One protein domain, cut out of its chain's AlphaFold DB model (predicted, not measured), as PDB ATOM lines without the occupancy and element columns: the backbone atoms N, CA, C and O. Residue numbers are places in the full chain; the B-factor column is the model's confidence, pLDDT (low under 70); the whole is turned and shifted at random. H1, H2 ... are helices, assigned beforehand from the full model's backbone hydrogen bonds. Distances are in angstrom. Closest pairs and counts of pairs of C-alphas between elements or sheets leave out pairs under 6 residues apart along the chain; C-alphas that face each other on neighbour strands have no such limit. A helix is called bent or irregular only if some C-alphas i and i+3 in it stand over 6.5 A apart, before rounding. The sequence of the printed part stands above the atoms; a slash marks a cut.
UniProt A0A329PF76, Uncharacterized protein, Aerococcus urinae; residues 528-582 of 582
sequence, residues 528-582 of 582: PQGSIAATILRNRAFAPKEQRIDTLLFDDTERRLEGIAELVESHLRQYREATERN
ATOM      1  N   PRO A 528      30.627   4.801  34.688       81.50
ATOM      2  CA  PRO A 528      31.698   5.113  35.632       81.50
ATOM      3  C   PRO A 528      32.916   4.205  35.443       81.50
ATOM      4  O   PRO A 528      32.772   2.992  35.260       81.50
ATOM      5  N   GLN A 529      34.122   4.770  35.507       80.12
ATOM      6  CA  GLN A 529      35.358   4.005  35.342       80.12
ATOM      7  C   GLN A 529      35.455   2.884  36.390       80.12
ATOM      8  O   GLN A 529      35.188   3.093  37.569       80.12
ATOM      9  N   GLY A 530      35.806   1.673  35.947       82.31
ATOM     10  CA  GLY A 530      35.843   0.477  36.799       82.31
ATOM     11  C   GLY A 530      34.476  -0.162  37.088       82.31
ATOM     12  O   GLY A 530      34.431  -1.218  37.715       82.31
ATOM     13  N   SER A 531      33.363   0.417  36.624       83.56
ATOM     14  CA  SER A 531      32.048  -0.233  36.704       83.56
ATOM     15  C   SER A 531      31.928  -1.413  35.734       83.56
ATOM     16  O   SER A 531      32.569  -1.447  34.685       83.56
ATOM     17  N   ILE A 532      31.021  -2.348  36.040       79.31
ATOM     18  CA  ILE A 532      30.674  -3.460  35.139       79.31
ATOM     19  C   ILE A 532      30.188  -2.928  33.781       79.31
ATOM     20  O   ILE A 532      30.577  -3.463  32.749       79.31
ATOM     21  N   ALA A 533      29.418  -1.832  33.762       80.25
ATOM     22  CA  ALA A 533      28.974  -1.189  32.524       80.25
ATOM     23  C   ALA A 533      30.156  -0.686  31.675       80.25
ATOM     24  O   ALA A 533      30.206  -0.955  30.477       80.25
ATOM     25  N   ALA A 534      31.151  -0.033  32.287       83.69
ATOM     26  CA  ALA A 534      32.359   0.393  31.579       83.69
ATOM     27  C   ALA A 534      33.191  -0.801  31.078       83.69
ATOM     28  O   ALA A 534      33.765  -0.731  29.993       83.69
ATOM     29  N   THR A 535      33.229  -1.909  31.825       86.62
ATOM     30  CA  THR A 535      33.886  -3.154  31.395       86.62
ATOM     31  C   THR A 535      33.179  -3.786  30.196       86.62
ATOM     32  O   THR A 535      33.853  -4.139  29.232       86.62
ATOM     33  N   ILE A 536      31.842  -3.872  30.206       82.38
ATOM     34  CA  ILE A 536      31.042  -4.382  29.078       82.38
ATOM     35  C   ILE A 536      31.247  -3.507  27.837       82.38
ATOM     36  O   ILE A 536      31.527  -4.038  26.768       82.38
ATOM     37  N   LEU A 537      31.176  -2.178  27.969       85.19
ATOM     38  CA  LEU A 537      31.365  -1.260  26.840       85.19
ATOM     39  C   LEU A 537      32.786  -1.335  26.259       85.19
ATOM     40  O   LEU A 537      32.939  -1.404  25.042       85.19
ATOM     41  N   ARG A 538      33.826  -1.390  27.105       87.75
ATOM     42  CA  ARG A 538      35.218  -1.574  26.653       87.75
ATOM     43  C   ARG A 538      35.419  -2.918  25.963       87.75
ATOM     44  O   ARG A 538      36.028  -2.972  24.903       87.75
ATOM     45  N   ASN A 539      34.903  -3.999  26.539       95.12
ATOM     46  CA  ASN A 539      34.999  -5.317  25.927       95.12
ATOM     47  C   ASN A 539      34.229  -5.371  24.589       95.12
ATOM     48  O   ASN A 539      34.787  -5.858  23.615       95.12
ATOM     49  N   ARG A 540      33.032  -4.782  24.479       87.19
ATOM     50  CA  ARG A 540      32.303  -4.688  23.200       87.19
ATOM     51  C   ARG A 540      33.057  -3.868  22.143       87.19
ATOM     52  O   ARG A 540      33.005  -4.224  20.970       87.19
ATOM     53  N   ALA A 541      33.757  -2.807  22.549       87.56
ATOM     54  CA  ALA A 541      34.546  -1.962  21.649       87.56
ATOM     55  C   ALA A 541      35.849  -2.624  21.161       87.56
ATOM     56  O   ALA A 541      36.212  -2.453  20.002       87.56
ATOM     57  N   PHE A 542      36.549  -3.372  22.025       91.94
ATOM     58  CA  PHE A 542      37.918  -3.842  21.751       91.94
ATOM     59  C   PHE A 542      38.083  -5.365  21.616       91.94
ATOM     60  O   PHE A 542      39.112  -5.805  21.109       91.94
ATOM     61  N   ALA A 543      37.128  -6.186  22.066       90.19
ATOM     62  CA  ALA A 543      37.235  -7.642  21.958       90.19
ATOM     63  C   ALA A 543      36.708  -8.160  20.604       90.19
ATOM     64  O   ALA A 543      35.711  -7.628  20.085       90.19
ATOM     65  N   PRO A 544      37.324  -9.224  20.049       92.06
ATOM     66  CA  PRO A 544      36.760  -9.956  18.917       92.06
ATOM     67  C   PRO A 544      35.396 -10.532  19.318       92.06
ATOM     68  O   PRO A 544      35.163 -10.806  20.498       92.06
ATOM     69  N   LYS A 545      34.483 -10.674  18.352       88.75
ATOM     70  CA  LYS A 545      33.048 -10.933  18.580       88.75
ATOM     71  C   LYS A 545      32.803 -12.136  19.500       88.75
ATOM     72  O   LYS A 545      32.003 -12.055  20.424       88.75
ATOM     73  N   GLU A 546      33.579 -13.192  19.307       93.06
ATOM     74  CA  GLU A 546      33.542 -14.479  20.009       93.06
ATOM     75  C   GLU A 546      33.954 -14.365  21.491       93.06
ATOM     76  O   GLU A 546      33.683 -15.254  22.292       93.06
ATOM     77  N   GLN A 547      34.617 -13.265  21.868       91.75
ATOM     78  CA  GLN A 547      35.056 -12.955  23.232       91.75
ATOM     79  C   GLN A 547      34.305 -11.755  23.834       91.75
ATOM     80  O   GLN A 547      34.661 -11.275  24.921       91.75
ATOM     81  N   ARG A 548      33.280 -11.231  23.148       92.38
ATOM     82  CA  ARG A 548      32.470 -10.143  23.698       92.38
ATOM     83  C   ARG A 548      31.514 -10.680  24.758       92.38
ATOM     84  O   ARG A 548      30.833 -11.678  24.558       92.38
ATOM     85  N   ILE A 549      31.451  -9.994  25.893       85.88
ATOM     86  CA  ILE A 549      30.637 -10.344  27.060       85.88
ATOM     87  C   ILE A 549      29.151 -10.369  26.694       85.88
ATOM     88  O   ILE A 549      28.428 -11.211  27.206       85.88
ATOM     89  N   ASP A 550      28.690  -9.488  25.803       84.56
ATOM     90  CA  ASP A 550      27.306  -9.511  25.323       84.56
ATOM     91  C   ASP A 550      26.989 -10.779  24.513       84.56
ATOM     92  O   ASP A 550      25.959 -11.399  24.749       84.56
ATOM     93  N   THR A 551      27.905 -11.203  23.642       87.69
ATOM     94  CA  THR A 551      27.800 -12.432  22.843       87.69
ATOM     95  C   THR A 551      27.856 -13.664  23.751       87.69
ATOM     96  O   THR A 551      26.944 -14.478  23.729       87.69
ATOM     97  N   LEU A 552      28.827 -13.737  24.667       91.12
ATOM     98  CA  LEU A 552      28.938 -14.830  25.644       91.12
ATOM     99  C   LEU A 552      27.723 -14.934  26.589       91.12
ATOM    100  O   LEU A 552      27.352 -16.037  26.990       91.12
ATOM    101  N   LEU A 553      27.100 -13.807  26.956       83.69
ATOM    102  CA  LEU A 553      25.853 -13.790  27.732       83.69
ATOM    103  C   LEU A 553      24.641 -14.217  26.894       83.69
ATOM    104  O   LEU A 553      23.718 -14.820  27.444       83.69
ATOM    105  N   PHE A 554      24.632 -13.914  25.594       85.50
ATOM    106  CA  PHE A 554      23.593 -14.365  24.671       85.50
ATOM    107  C   PHE A 554      23.665 -15.889  24.498       85.50
ATOM    108  O   PHE A 554      22.696 -16.572  24.816       85.50
ATOM    109  N   ASP A 555      24.845 -16.423  24.173       88.31
ATOM    110  CA  ASP A 555      25.127 -17.860  24.080       88.31
ATOM    111  C   ASP A 555      24.748 -18.639  25.359       88.31
ATOM    112  O   ASP A 555      24.146 -19.712  25.297       88.31
ATOM    113  N   ASP A 556      25.109 -18.133  26.548       89.75
ATOM    114  CA  ASP A 556      24.737 -18.746  27.836       89.75
ATOM    115  C   ASP A 556      23.221 -18.674  28.086       89.75
ATOM    116  O   ASP A 556      22.658 -19.564  28.726       89.75
ATOM    117  N   THR A 557      22.538 -17.655  27.559       85.56
ATOM    118  CA  THR A 557      21.077 -17.546  27.636       85.56
ATOM    119  C   THR A 557      20.398 -18.546  26.701       85.56
ATOM    120  O   THR A 557      19.496 -19.254  27.153       85.56
ATOM    121  N   GLU A 558      20.854 -18.678  25.452       89.56
ATOM    122  CA  GLU A 558      20.332 -19.659  24.488       89.56
ATOM    123  C   GLU A 558      20.478 -21.093  25.018       89.56
ATOM    124  O   GLU A 558      19.470 -21.779  25.192       89.56
ATOM    125  N   ARG A 559      21.686 -21.503  25.439       90.88
ATOM    126  CA  ARG A 559      21.933 -22.848  26.010       90.88
ATOM    127  C   ARG A 559      21.052 -23.161  27.227       90.88
ATOM    128  O   ARG A 559      20.682 -24.311  27.468       90.88
ATOM    129  N   ARG A 560      20.712 -22.150  28.038       88.56
ATOM    130  CA  ARG A 560      19.798 -22.317  29.183       88.56
ATOM    131  C   ARG A 560      18.345 -22.442  28.750       88.56
ATOM    132  O   ARG A 560      17.612 -23.206  29.376       88.56
ATOM    133  N   LEU A 561      17.921 -21.709  27.723       86.00
ATOM    134  CA  LEU A 561      16.578 -21.836  27.156       86.00
ATOM    135  C   LEU A 561      16.386 -23.215  26.512       86.00
ATOM    136  O   LEU A 561      15.357 -23.842  26.765       86.00
ATOM    137  N   GLU A 562      17.393 -23.722  25.798       92.38
ATOM    138  CA  GLU A 562      17.431 -25.094  25.269       92.38
ATOM    139  C   GLU A 562      17.280 -26.131  26.393       92.38
ATOM    140  O   GLU A 562      16.330 -26.914  26.384       92.38
ATOM    141  N   GLY A 563      18.124 -26.079  27.432       92.62
ATOM    142  CA  GLY A 563      18.033 -27.012  28.565       92.62
ATOM    143  C   GLY A 563      16.714 -26.927  29.354       92.62
ATOM    144  O   GLY A 563      16.240 -27.926  29.898       92.62
ATOM    145  N   ILE A 564      16.071 -25.752  29.400       89.50
ATOM    146  CA  ILE A 564      14.719 -25.599  29.964       89.50
ATOM    147  C   ILE A 564      13.667 -26.240  29.046       89.50
ATOM    148  O   ILE A 564      12.737 -26.870  29.552       89.50
ATOM    149  N   ALA A 565      13.794 -26.106  27.723       89.81
ATOM    150  CA  ALA A 565      12.890 -26.738  26.765       89.81
ATOM    151  C   ALA A 565      12.981 -28.274  26.832       89.81
ATOM    152  O   ALA A 565      11.948 -28.938  26.934       89.81
ATOM    153  N   GLU A 566      14.194 -28.834  26.893       94.81
ATOM    154  CA  GLU A 566      14.420 -30.275  27.087       94.81
ATOM    155  C   GLU A 566      13.789 -30.799  28.387       94.81
ATOM    156  O   GLU A 566      13.140 -31.850  28.394       94.81
ATOM    157  N   LEU A 567      13.933 -30.058  29.493       92.62
ATOM    158  CA  LEU A 567      13.339 -30.422  30.780       92.62
ATOM    159  C   LEU A 567      11.801 -30.410  30.728       92.62
ATOM    160  O   LEU A 567      11.160 -31.310  31.277       92.62
ATOM    161  N   VAL A 568      11.207 -29.421  30.051       92.12
ATOM    162  CA  VAL A 568       9.751 -29.337  29.850       92.12
ATOM    163  C   VAL A 568       9.247 -30.506  29.001       92.12
ATOM    164  O   VAL A 568       8.290 -31.163  29.406       92.12
ATOM    165  N   GLU A 569       9.908 -30.831  27.888       94.81
ATOM    166  CA  GLU A 569       9.554 -31.996  27.059       94.81
ATOM    167  C   GLU A 569       9.711 -33.325  27.818       94.81
ATOM    168  O   GLU A 569       8.862 -34.213  27.710       94.81
ATOM    169  N   SER A 570      10.743 -33.458  28.657       95.31
ATOM    170  CA  SER A 570      10.919 -34.620  29.538       95.31
ATOM    171  C   SER A 570       9.759 -34.771  30.534       95.31
ATOM    172  O   SER A 570       9.204 -35.864  30.683       95.31
ATOM    173  N   HIS A 571       9.322 -33.677  31.165       92.81
ATOM    174  CA  HIS A 571       8.167 -33.690  32.070       92.81
ATOM    175  C   HIS A 571       6.843 -33.967  31.337       92.81
ATOM    176  O   HIS A 571       6.020 -34.735  31.838       92.81
ATOM    177  N   LEU A 572       6.637 -33.404  30.140       95.06
ATOM    178  CA  LEU A 572       5.457 -33.687  29.315       95.06
ATOM    179  C   LEU A 572       5.403 -35.158  28.885       95.06
ATOM    180  O   LEU A 572       4.326 -35.754  28.892       95.06
ATOM    181  N   ARG A 573       6.551 -35.767  28.566       97.31
ATOM    182  CA  ARG A 573       6.653 -37.202  28.261       97.31
ATOM    183  C   ARG A 573       6.271 -38.065  29.463       97.31
ATOM    184  O   ARG A 573       5.398 -38.915  29.331       97.31
ATOM    185  N   GLN A 574       6.842 -37.788  30.638       92.19
ATOM    186  CA  GLN A 574       6.498 -38.494  31.882       92.19
ATOM    187  C   GLN A 574       5.010 -38.358  32.236       92.19
ATOM    188  O   GLN A 574       4.397 -39.322  32.689       92.19
ATOM    189  N   TYR A 575       4.415 -37.182  32.004       92.12
ATOM    190  CA  TYR A 575       2.984 -36.969  32.207       92.12
ATOM    191  C   TYR A 575       2.134 -37.821  31.251       92.12
ATOM    192  O   TYR A 575       1.219 -38.499  31.713       92.12
ATOM    193  N   ARG A 576       2.469 -37.854  29.950       96.94
ATOM    194  CA  ARG A 576       1.780 -38.700  28.955       96.94
ATOM    195  C   ARG A 576       1.868 -40.185  29.319       96.94
ATOM    196  O   ARG A 576       0.835 -40.843  29.417       96.94
ATOM    197  N   GLU A 577       3.067 -40.676  29.640       96.94
ATOM    198  CA  GLU A 577       3.283 -42.056  30.105       96.94
ATOM    199  C   GLU A 577       2.491 -42.389  31.381       96.94
ATOM    200  O   GLU A 577       2.055 -43.526  31.560       96.94
ATOM    201  N   ALA A 578       2.304 -41.423  32.286       92.00
ATOM    202  CA  ALA A 578       1.488 -41.607  33.482       92.00
ATOM    203  C   ALA A 578      -0.015 -41.624  33.160       92.00
ATOM    204  O   ALA A 578      -0.749 -42.405  33.763       92.00
ATOM    205  N   THR A 579      -0.485 -40.813  32.206       93.75
ATOM    206  CA  THR A 579      -1.891 -40.833  31.765       93.75
ATOM    207  C   THR A 579      -2.252 -42.067  30.940       93.75
ATOM    208  O   THR A 579      -3.382 -42.515  31.033       93.75
ATOM    209  N   GLU A 580      -1.315 -42.657  30.193       94.62
ATOM    210  CA  GLU A 580      -1.546 -43.888  29.411       94.62
ATOM    211  C   GLU A 580      -1.578 -45.171  30.266       94.62
ATOM    212  O   GLU A 580      -1.998 -46.225  29.792       94.62
ATOM    213  N   ARG A 581      -1.120 -45.104  31.525       88.56
ATOM    214  CA  ARG A 581      -1.117 -46.232  32.477       88.56
ATOM    215  C   ARG A 581      -2.352 -46.290  33.386       88.56
ATOM    216  O   ARG A 581      -2.443 -47.236  34.170       88.56
ATOM    217  N   ASN A 582      -3.239 -45.294  33.322       72.81
ATOM    218  CA  ASN A 582      -4.475 -45.198  34.112       72.81
ATOM    219  C   ASN A 582      -5.711 -45.351  33.217       72.81
ATOM    220  O   ASN A 582      -6.692 -45.944  33.715       72.81
TER     221      ASN A 582
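What this domain is: This is residues 528 to 582 of the 582 residues of an uncharacterized protein of Aerococcus urinae (UniProt A0A329PF76). Two helices make a lopsided T: the short helix H1 is the crossbar, and the long helix H2 begins beside the middle of H1, near Ile 536, and runs away from it at a wide angle, after a short loop that folds back from the end of H1. H2 makes the long axis, and most of it, from residue 556 on, sticks out with nothing packed beside it. The printed part has 55 residues with two named helices, H1 and then H2, and no named strand; the class is all helix. The whole is extended, with a radius of gyration of the C-alphas of 19.9 A and spans of 63 by 22 by 7 A.

How they stand to each other: From Pro 528, the first four residues lead into H1, residues 532 to 542. Residues 528 to 534, of which 532 to 534 belong to H1, stand free. A short link of 6 residues joins H1 to H2, residues 549 to 579. H1 and H2 touch, H2 with residues 549 to 550 alone; their closest C-alphas, those of Ile 536 and Ile 549, are 6.3 A apart. Their lines are only just about perpendicular, at 71 degrees, and their centres are 29.7 A apart. Residues 556 to 582, of which 556 to 579 belong to H2, stand free. In H1 and H2 every backbone O i to N i+4 pair is within hydrogen-bond range.

Where its parts are: H1 begins at C-alpha 532, at (30.674, -3.460, 35.139), and measures 15.2 A from first to last C-alpha. H2 begins at C-alpha 549, at (30.637, -10.344, 27.060), and ends at C-alpha 579, at (-1.891, -40.833, 31.765), a length of 44.8 A. Neither helix is bent.

The domain as a whole: The C-alphas of Gln 529 and Asn 582, the two farthest apart, are 63.3 A from each other. The printed part has no cut, and Asn 582 is the chain's last residue. The mean pLDDT of the printed part is 89.1, and no printed residue is under 70 in this predicted model.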